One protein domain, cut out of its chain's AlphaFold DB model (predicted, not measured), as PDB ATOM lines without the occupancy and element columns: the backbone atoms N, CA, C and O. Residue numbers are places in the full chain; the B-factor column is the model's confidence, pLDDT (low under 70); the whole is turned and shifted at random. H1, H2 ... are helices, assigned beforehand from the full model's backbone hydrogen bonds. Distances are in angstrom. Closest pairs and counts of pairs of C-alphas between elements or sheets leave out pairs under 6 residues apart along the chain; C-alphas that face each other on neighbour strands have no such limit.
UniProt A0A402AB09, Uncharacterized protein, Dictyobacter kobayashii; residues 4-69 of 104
ATOM      1  N   GLU A   4     -20.307 -36.120  -9.044       56.47
ATOM      2  CA  GLU A   4     -19.440 -36.297 -10.207       56.47
ATOM      3  C   GLU A   4     -20.164 -35.979 -11.525       56.47
ATOM      4  O   GLU A   4     -19.586 -35.313 -12.377       56.47
ATOM      5  N   ASP A   5     -21.466 -36.273 -11.632       57.50
ATOM      6  CA  ASP A   5     -22.296 -35.941 -12.807       57.50
ATOM      7  C   ASP A   5     -22.558 -34.420 -12.909       57.50
ATOM      8  O   ASP A   5     -22.787 -33.864 -13.977       57.50
ATOM      9  N   PHE A   6     -22.466 -33.697 -11.784       53.38
ATOM     10  CA  PHE A   6     -22.472 -32.226 -11.756       53.38
ATOM     11  C   PHE A   6     -21.080 -31.608 -11.962       53.38
ATOM     12  O   PHE A   6     -20.976 -30.395 -12.173       53.38
ATOM     13  N   MET A   7     -20.021 -32.418 -11.862       55.81
ATOM     14  CA  MET A   7     -18.628 -32.016 -12.071       55.81
ATOM     15  C   MET A   7     -18.137 -32.302 -13.491       55.81
ATOM     16  O   MET A   7     -17.013 -31.920 -13.814       55.81
ATOM     17  N   GLU A   8     -18.982 -32.879 -14.353       65.50
ATOM     18  CA  GLU A   8     -18.770 -32.856 -15.796       65.50
ATOM     19  C   GLU A   8     -18.479 -31.408 -16.210       65.50
ATOM     20  O   GLU A   8     -19.236 -30.481 -15.882       65.50
ATOM     21  N   ALA A   9     -17.345 -31.195 -16.881       70.69
ATOM     22  CA  ALA A   9     -16.806 -29.856 -17.113       70.69
ATOM     23  C   ALA A   9     -17.835 -28.936 -17.792       70.69
ATOM     24  O   ALA A   9     -17.919 -27.747 -17.486       70.69
ATOM     25  N   GLU A  10     -18.676 -29.496 -18.657       70.81
ATOM     26  CA  GLU A  10     -19.745 -28.781 -19.344       70.81
ATOM     27  C   GLU A  10     -20.840 -28.272 -18.389       70.81
ATOM     28  O   GLU A  10     -21.278 -27.119 -18.483       70.81
ATOM     29  N   ILE A  11     -21.242 -29.091 -17.416       80.31
ATOM     30  CA  ILE A  11     -22.285 -28.756 -16.438       80.31
ATOM     31  C   ILE A  11     -21.735 -27.768 -15.408       80.31
ATOM     32  O   ILE A  11     -22.391 -26.767 -15.104       80.31
ATOM     33  N   ALA A  12     -20.500 -27.974 -14.948       78.88
ATOM     34  CA  ALA A  12     -19.819 -27.057 -14.040       78.88
ATOM     35  C   ALA A  12     -19.617 -25.667 -14.671       78.88
ATOM     36  O   ALA A  12     -19.895 -24.646 -14.033       78.88
ATOM     37  N   VAL A  13     -19.204 -25.606 -15.945       83.06
ATOM     38  CA  VAL A  13     -19.054 -24.343 -16.688       83.06
ATOM     39  C   VAL A  13     -20.408 -23.670 -16.886       83.06
ATOM     40  O   VAL A  13     -20.545 -22.479 -16.607       83.06
ATOM     41  N   THR A  14     -21.434 -24.417 -17.298       87.06
ATOM     42  CA  THR A  14     -22.783 -23.868 -17.505       87.06
ATOM     43  C   THR A  14     -23.369 -23.311 -16.208       87.06
ATOM     44  O   THR A  14     -23.917 -22.201 -16.192       87.06
ATOM     45  N   ALA A  15     -23.206 -24.032 -15.097       86.56
ATOM     46  CA  ALA A  15     -23.633 -23.589 -13.775       86.56
ATOM     47  C   ALA A  15     -22.872 -22.335 -13.326       86.56
ATOM     48  O   ALA A  15     -23.493 -21.379 -12.861       86.56
ATOM     49  N   ALA A  16     -21.551 -22.288 -13.524       85.00
ATOM     50  CA  ALA A  16     -20.731 -21.124 -13.194       85.00
ATOM     51  C   ALA A  16     -21.113 -19.889 -14.026       85.00
ATOM     52  O   ALA A  16     -21.253 -18.796 -13.476       85.00
ATOM     53  N   VAL A  17     -21.345 -20.055 -15.334       88.50
ATOM     54  CA  VAL A  17     -21.797 -18.982 -16.234       88.50
ATOM     55  C   VAL A  17     -23.175 -18.480 -15.819       88.50
ATOM     56  O   VAL A  17     -23.382 -17.274 -15.679       88.50
ATOM     57  N   THR A  18     -24.110 -19.390 -15.553       88.19
ATOM     58  CA  THR A  18     -25.460 -19.042 -15.096       88.19
ATOM     59  C   THR A  18     -25.393 -18.293 -13.766       88.19
ATOM     60  O   THR A  18     -25.932 -17.191 -13.641       88.19
ATOM     61  N   ALA A  19     -24.649 -18.813 -12.790       87.19
ATOM     62  CA  ALA A  19     -24.434 -18.153 -11.510       87.19
ATOM     63  C   ALA A  19     -23.794 -16.768 -11.681       87.19
ATOM     64  O   ALA A  19     -24.216 -15.812 -11.029       87.19
ATOM     65  N   ALA A  20     -22.832 -16.612 -12.593       85.94
ATOM     66  CA  ALA A  20     -22.224 -15.321 -12.900       85.94
ATOM     67  C   ALA A  20     -23.233 -14.335 -13.515       85.94
ATOM     68  O   ALA A  20     -23.284 -13.176 -13.103       85.94
ATOM     69  N   ILE A  21     -24.091 -14.778 -14.438       86.00
ATOM     70  CA  ILE A  21     -25.121 -13.932 -15.069       86.00
ATOM     71  C   ILE A  21     -26.179 -13.487 -14.053       86.00
ATOM     72  O   ILE A  21     -26.623 -12.329 -14.069       86.00
ATOM     73  N   PHE A  22     -26.598 -14.386 -13.164       86.62
ATOM     74  CA  PHE A  22     -27.619 -14.109 -12.155       86.62
ATOM     75  C   PHE A  22     -27.055 -13.479 -10.869       86.62
ATOM     76  O   PHE A  22     -27.821 -12.940 -10.070       86.62
ATOM     77  N   SER A  23     -25.731 -13.439 -10.687       81.88
ATOM     78  CA  SER A  23     -25.093 -12.852  -9.505       81.88
ATOM     79  C   SER A  23     -25.124 -11.310  -9.518       81.88
ATOM     80  O   SER A  23     -24.571 -10.666 -10.421       81.88
ATOM     81  N   PRO A  24     -25.671 -10.660  -8.469       79.69
ATOM     82  CA  PRO A  24     -25.663  -9.199  -8.341       79.69
ATOM     83  C   PRO A  24     -24.248  -8.617  -8.251       79.69
ATOM     84  O   PRO A  24     -23.992  -7.499  -8.703       79.69
ATOM     85  N   ARG A  25     -23.317  -9.378  -7.657       80.94
ATOM     86  CA  ARG A  25     -21.908  -8.991  -7.489       80.94
ATOM     87  C   ARG A  25     -21.208  -8.960  -8.844       80.94
ATOM     88  O   ARG A  25     -20.575  -7.956  -9.165       80.94
ATOM     89  N   ALA A  26     -21.417  -9.993  -9.660       82.00
ATOM     90  CA  ALA A  26     -20.867 -10.075 -11.008       82.00
ATOM     91  C   ALA A  26     -21.370  -8.931 -11.898       82.00
ATOM     92  O   ALA A  26     -20.560  -8.239 -12.506       82.00
ATOM     93  N   ARG A  27     -22.673  -8.614 -11.885       79.62
ATOM     94  CA  ARG A  27     -23.217  -7.465 -12.641       79.62
ATOM     95  C   ARG A  27     -22.619  -6.121 -12.215       79.62
ATOM     96  O   ARG A  27     -22.426  -5.236 -13.050       79.62
ATOM     97  N   LYS A  28     -22.309  -5.953 -10.925       80.31
ATOM     98  CA  LYS A  28     -21.707  -4.720 -10.390       80.31
ATOM     99  C   LYS A  28     -20.255  -4.555 -10.843       80.31
ATOM    100  O   LYS A  28     -19.849  -3.444 -11.178       80.31
ATOM    101  N   VAL A  29     -19.506  -5.656 -10.878       82.38
ATOM    102  CA  VAL A  29     -18.134  -5.694 -11.403       82.38
ATOM    103  C   VAL A  29     -18.144  -5.540 -12.920       82.38
ATOM    104  O   VAL A  29     -17.398  -4.719 -13.426       82.38
ATOM    105  N   MET A  30     -19.051  -6.205 -13.638       82.94
ATOM    106  CA  MET A  30     -19.194  -6.101 -15.093       82.94
ATOM    107  C   MET A  30     -19.493  -4.667 -15.538       82.94
ATOM    108  O   MET A  30     -18.839  -4.167 -16.442       82.94
ATOM    109  N   ARG A  31     -20.399  -3.947 -14.858       82.56
ATOM    110  CA  ARG A  31     -20.674  -2.532 -15.172       82.56
ATOM    111  C   ARG A  31     -19.454  -1.619 -15.000       82.56
ATOM    112  O   ARG A  31     -19.287  -0.695 -15.783       82.56
ATOM    113  N   LYS A  32     -18.610  -1.856 -13.990       82.69
ATOM    114  CA  LYS A  32     -17.396  -1.051 -13.753       82.69
ATOM    115  C   LYS A  32     -16.227  -1.483 -14.642       82.69
ATOM    116  O   LYS A  32     -15.514  -0.645 -15.183       82.69
ATOM    117  N   GLY A  33     -16.067  -2.789 -14.810       80.50
ATOM    118  CA  GLY A  33     -15.040  -3.419 -15.625       80.50
ATOM    119  C   GLY A  33     -15.259  -3.198 -17.116       80.50
ATOM    120  O   GLY A  33     -14.282  -3.098 -17.838       80.50
ATOM    121  N   MET A  34     -16.499  -3.028 -17.584       83.94
ATOM    122  CA  MET A  34     -16.777  -2.708 -18.987       83.94
ATOM    123  C   MET A  34     -16.248  -1.326 -19.374       83.94
ATOM    124  O   MET A  34     -15.724  -1.178 -20.467       83.94
ATOM    125  N   VAL A  35     -16.327  -0.332 -18.481       81.38
ATOM    126  CA  VAL A  35     -15.829   1.025 -18.758       81.38
ATOM    127  C   VAL A  35     -14.300   1.035 -18.834       81.38
ATOM    128  O   VAL A  35     -13.743   1.561 -19.792       81.38
ATOM    129  N   TYR A  36     -13.617   0.386 -17.884       76.94
ATOM    130  CA  TYR A  36     -12.152   0.264 -17.910       76.94
ATOM    131  C   TYR A  36     -11.644  -0.696 -18.993       76.94
ATOM    132  O   TYR A  36     -10.612  -0.444 -19.606       76.94
ATOM    133  N   GLY A  37     -12.380  -1.772 -19.256       79.75
ATOM    134  CA  GLY A  37     -12.070  -2.759 -20.284       79.75
ATOM    135  C   GLY A  37     -12.232  -2.182 -21.683       79.75
ATOM    136  O   GLY A  37     -11.313  -2.288 -22.482       79.75
ATOM    137  N   MET A  38     -13.344  -1.497 -21.972       80.56
ATOM    138  CA  MET A  38     -13.527  -0.817 -23.259       80.56
ATOM    139  C   MET A  38     -12.532   0.325 -23.437       80.56
ATOM    140  O   MET A  38     -11.959   0.444 -24.512       80.56
ATOM    141  N   ALA A  39     -12.258   1.114 -22.393       79.50
ATOM    142  CA  ALA A  39     -11.221   2.140 -22.463       79.50
ATOM    143  C   ALA A  39      -9.840   1.531 -22.764       79.50
ATOM    144  O   ALA A  39      -9.140   2.032 -23.637       79.50
ATOM    145  N   GLY A  40      -9.464   0.424 -22.114       74.75
ATOM    146  CA  GLY A  40      -8.193  -0.265 -22.360       74.75
ATOM    147  C   GLY A  40      -8.100  -0.907 -23.748       74.75
ATOM    148  O   GLY A  40      -7.070  -0.793 -24.410       74.75
ATOM    149  N   ILE A  41      -9.186  -1.522 -24.226       79.00
ATOM    150  CA  ILE A  41      -9.255  -2.129 -25.564       79.00
ATOM    151  C   ILE A  41      -9.179  -1.051 -26.649       79.00
ATOM    152  O   ILE A  41      -8.438  -1.209 -27.609       79.00
ATOM    153  N   LEU A  42      -9.891   0.066 -26.488       73.12
ATOM    154  CA  LEU A  42      -9.859   1.176 -27.446       73.12
ATOM    155  C   LEU A  42      -8.514   1.911 -27.435       73.12
ATOM    156  O   LEU A  42      -8.047   2.350 -28.481       73.12
ATOM    157  N   THR A  43      -7.872   2.005 -26.268       75.50
ATOM    158  CA  THR A  43      -6.531   2.599 -26.129       75.50
ATOM    159  C   THR A  43      -5.448   1.710 -26.747       75.50
ATOM    160  O   THR A  43      -4.413   2.207 -27.181       75.50
ATOM    161  N   THR A  44      -5.693   0.401 -26.844       66.81
ATOM    162  CA  THR A  44      -4.717  -0.594 -27.310       66.81
ATOM    163  C   THR A  44      -5.385  -1.570 -28.283       66.81
ATOM    164  O   THR A  44      -5.427  -2.779 -28.065       66.81
ATOM    165  N   GLY A  45      -5.949  -1.033 -29.371       65.81
ATOM    166  CA  GLY A  45      -6.756  -1.796 -30.334       65.81
ATOM    167  C   GLY A  45      -6.047  -3.002 -30.966       65.81
ATOM    168  O   GLY A  45      -6.706  -3.960 -31.360       65.81
ATOM    169  N   ASP A  46      -4.714  -3.002 -31.003       67.44
ATOM    170  CA  ASP A  46      -3.923  -4.071 -31.625       67.44
ATOM    171  C   ASP A  46      -3.748  -5.314 -30.722       67.44
ATOM    172  O   ASP A  46      -3.604  -6.450 -31.178       67.44
ATOM    173  N   VAL A  47      -3.851  -5.140 -29.402       67.56
ATOM    174  CA  VAL A  47      -3.578  -6.210 -28.421       67.56
ATOM    175  C   VAL A  47      -4.704  -7.253 -28.393       67.56
ATOM    176  O   VAL A  47      -4.501  -8.408 -28.014       67.56
ATOM    177  N   LEU A  48      -5.893  -6.873 -28.866       75.50
ATOM    178  CA  LEU A  48      -7.074  -7.729 -28.905       75.50
ATOM    179  C   LEU A  48      -6.899  -8.921 -29.862       75.50
ATOM    180  O   LEU A  48      -7.342 -10.028 -29.558       75.50
ATOM    181  N   THR A  49      -6.211  -8.725 -30.990       73.31
ATOM    182  CA  THR A  49      -6.002  -9.765 -32.013       73.31
ATOM    183  C   THR A  49      -5.012 -10.829 -31.538       73.31
ATOM    184  O   THR A  49      -5.234 -12.029 -31.728       73.31
ATOM    185  N   ALA A  50      -3.940 -10.401 -30.861       71.25
ATOM    186  CA  ALA A  50      -2.969 -11.297 -30.237       71.25
ATOM    187  C   ALA A  50      -3.603 -12.091 -29.087       71.25
ATOM    188  O   ALA A  50      -3.397 -13.301 -28.985       71.25
ATOM    189  N   PHE A  51      -4.446 -11.437 -28.284       79.56
ATOM    190  CA  PHE A  51      -5.203 -12.098 -27.227       79.56
ATOM    191  C   PHE A  51      -6.193 -13.125 -27.793       79.56
ATOM    192  O   PHE A  51      -6.220 -14.264 -27.340       79.56
ATOM    193  N   ALA A  52      -6.936 -12.783 -28.850       80.25
ATOM    194  CA  ALA A  52      -7.858 -13.708 -29.514       80.25
ATOM    195  C   ALA A  52      -7.144 -14.952 -30.076       80.25
ATOM    196  O   ALA A  52      -7.649 -16.073 -29.962       80.25
ATOM    197  N   LYS A  53      -5.949 -14.775 -30.654       80.06
ATOM    198  CA  LYS A  53      -5.117 -15.887 -31.134       80.06
ATOM    199  C   LYS A  53      -4.562 -16.722 -29.971       80.06
ATOM    200  O   LYS A  53      -4.570 -17.946 -30.062       80.06
ATOM    201  N   GLY A  54      -4.168 -16.076 -28.872       77.69
ATOM    202  CA  GLY A  54      -3.706 -16.722 -27.640       77.69
ATOM    203  C   GLY A  54      -4.785 -17.550 -26.944       77.69
ATOM    204  O   GLY A  54      -4.513 -18.673 -26.545       77.69
ATOM    205  N   VAL A  55      -6.030 -17.063 -26.885       83.75
ATOM    206  CA  VAL A  55      -7.167 -17.819 -26.331       83.75
ATOM    207  C   VAL A  55      -7.460 -19.056 -27.179       83.75
ATOM    208  O   VAL A  55      -7.591 -20.143 -26.634       83.75
ATOM    209  N   ARG A  56      -7.474 -18.938 -28.515       78.56
ATOM    210  CA  ARG A  56      -7.643 -20.107 -29.401       78.56
ATOM    211  C   ARG A  56      -6.522 -21.136 -29.242       78.56
ATOM    212  O   ARG A  56      -6.785 -22.330 -29.311       78.56
ATOM    213  N   GLN A  57      -5.283 -20.688 -29.046       78.88
ATOM    214  CA  GLN A  57      -4.140 -21.574 -28.814       78.88
ATOM    215  C   GLN A  57      -4.199 -22.222 -27.420       78.88
ATOM    216  O   GLN A  57      -3.922 -23.409 -27.281       78.88
ATOM    217  N   GLY A  58      -4.601 -21.457 -26.402       75.44
ATOM    218  CA  GLY A  58      -4.758 -21.923 -25.027       75.44
ATOM    219  C   GLY A  58      -5.903 -22.916 -24.872       75.44
ATOM    220  O   GLY A  58      -5.752 -23.888 -24.147       75.44
ATOM    221  N   MET A  59      -7.006 -22.742 -25.608       74.81
ATOM    222  CA  MET A  59      -8.089 -23.730 -25.661       74.81
ATOM    223  C   MET A  59      -7.615 -25.051 -26.272       74.81
ATOM    224  O   MET A  59      -7.922 -26.088 -25.709       74.81
ATOM    225  N   LYS A  60      -6.782 -25.026 -27.324       72.50
ATOM    226  CA  LYS A  60      -6.178 -26.249 -27.891       72.50
ATOM    227  C   LYS A  60      -5.227 -26.949 -26.917       72.50
ATOM    228  O   LYS A  60      -5.280 -28.162 -26.783       72.50
ATOM    229  N   GLN A  61      -4.388 -26.190 -26.208       63.84
ATOM    230  CA  GLN A  61      -3.514 -26.747 -25.165       63.84
ATOM    231  C   GLN A  61      -4.301 -27.250 -23.955       63.84
ATOM    232  O   GLN A  61      -3.884 -28.201 -23.309       63.84
ATOM    233  N   THR A  62      -5.435 -26.621 -23.653       62.25
ATOM    234  CA  THR A  62      -6.333 -27.058 -22.585       62.25
ATOM    235  C   THR A  62      -7.153 -28.262 -23.026       62.25
ATOM    236  O   THR A  62      -7.434 -29.083 -22.186       62.25
ATOM    237  N   GLU A  63      -7.477 -28.451 -24.306       55.50
ATOM    238  CA  GLU A  63      -8.044 -29.710 -24.823       55.50
ATOM    239  C   GLU A  63      -7.037 -30.866 -24.736       55.50
ATOM    240  O   GLU A  63      -7.413 -31.977 -24.385       55.50
ATOM    241  N   GLU A  64      -5.748 -30.610 -24.983       52.62
ATOM    242  CA  GLU A  64      -4.685 -31.607 -24.779       52.62
ATOM    243  C   GLU A  64      -4.389 -31.862 -23.289       52.62
ATOM    244  O   GLU A  64      -4.096 -32.991 -22.905       52.62
ATOM    245  N   ALA A  65      -4.499 -30.840 -22.432       52.41
ATOM    246  CA  ALA A  65      -4.292 -30.952 -20.981       52.41
ATOM    247  C   ALA A  65      -5.557 -31.353 -20.192       52.41
ATOM    248  O   ALA A  65      -5.454 -31.757 -19.035       52.41
ATOM    249  N   ALA A  66      -6.735 -31.236 -20.806       47.16
ATOM    250  CA  ALA A  66      -8.040 -31.671 -20.312       47.16
ATOM    251  C   ALA A  66      -8.595 -32.836 -21.145       47.16
ATOM    252  O   ALA A  66      -9.781 -33.146 -21.049       47.16
ATOM    253  N   ALA A  67      -7.735 -33.539 -21.896       39.94
ATOM    254  CA  ALA A  67      -7.919 -34.972 -22.043       39.94
ATOM    255  C   ALA A  67      -8.019 -35.507 -20.609       39.94
ATOM    256  O   ALA A  67      -7.116 -35.241 -19.805       39.94
ATOM    257  N   PRO A  68      -9.149 -36.125 -20.235       44.84
ATOM    258  CA  PRO A  68      -9.433 -36.418 -18.852       44.84
ATOM    259  C   PRO A  68      -8.257 -37.197 -18.286       44.84
ATOM    260  O   PRO A  68      -7.814 -38.203 -18.841       44.84
ATOM    261  N   THR A  69      -7.808 -36.768 -17.115       45.91
ATOM    262  CA  THR A  69      -7.157 -37.635 -16.138       45.91
ATOM    263  C   THR A  69      -8.172 -38.680 -15.642       45.91
ATOM    264  O   THR A  69      -8.321 -38.917 -14.458       45.91
TER     265      THR A  69
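What this domain is: This is residues 4 to 69 of the 104 residues of an uncharacterized protein of Dictyobacter kobayashii (UniProt A0A402AB09). Three helices follow one another round an open, flat frame like a triangle with one corner missing: H1 and H2 meet at one corner, H2 and H3 come close at another, and the middle is empty. The open corner lies between the start of H1 and the end of H3. The printed part has 66 residues with three named helices, in the order H1, H2, H3, and no named strand; its class is all helix. It is only just loose, close to extended, with a radius of gyration of the C-alphas of 15.8 A and spans of 43 by 32 by 11 A.

Where its parts are: H1, residues 9 to 22, begins with C-alpha 9 at (-16.806, -29.856, -17.113) and is 19.7 A long from first to last C-alpha. H2, residues 24 to 43, is 28.7 A long, has a kink of 34 degrees near residue 33, and ends with C-alpha 43 at (-6.531, 2.599, -26.129). H3, residues 47 to 65, is 25.8 A long and ends with C-alpha 65 at (-4.292, -30.952, -20.981).

How they stand to each other: H1 and H2 touch only at the corner by their link, and only just, with 3 pairs of C-alphas within 8 A. H1 does so with residues 20 to 21 alone and H2 with residues 26 to 27 alone; the closest C-alphas, of Ala 20 and Ala 26, are 5.7 A apart. Their lines are about perpendicular, at 86 degrees. H2 and H3 are close but not clearly touching, the closest C-alphas being those of Ile 41 and Leu 48, 6.9 A apart. They run opposite ways at a steep tilt of 55 degrees. H1 and H3 are apart. In H1 and H3 every O i to N i+4 pair is within hydrogen-bond range, in H2 15 of 16.

The domain as a whole: The C-alphas of Glu 4 and Thr 43, the two farthest apart, are 44.0 A apart, and those of Glu 4 and Thr 69, the first and last printed, 13.7 A. The printed part has no cut, and both links are tight. The mean pLDDT of the printed part is 73.7, with residues 4 to 8, 44 to 47 and 61 to 69 under 70.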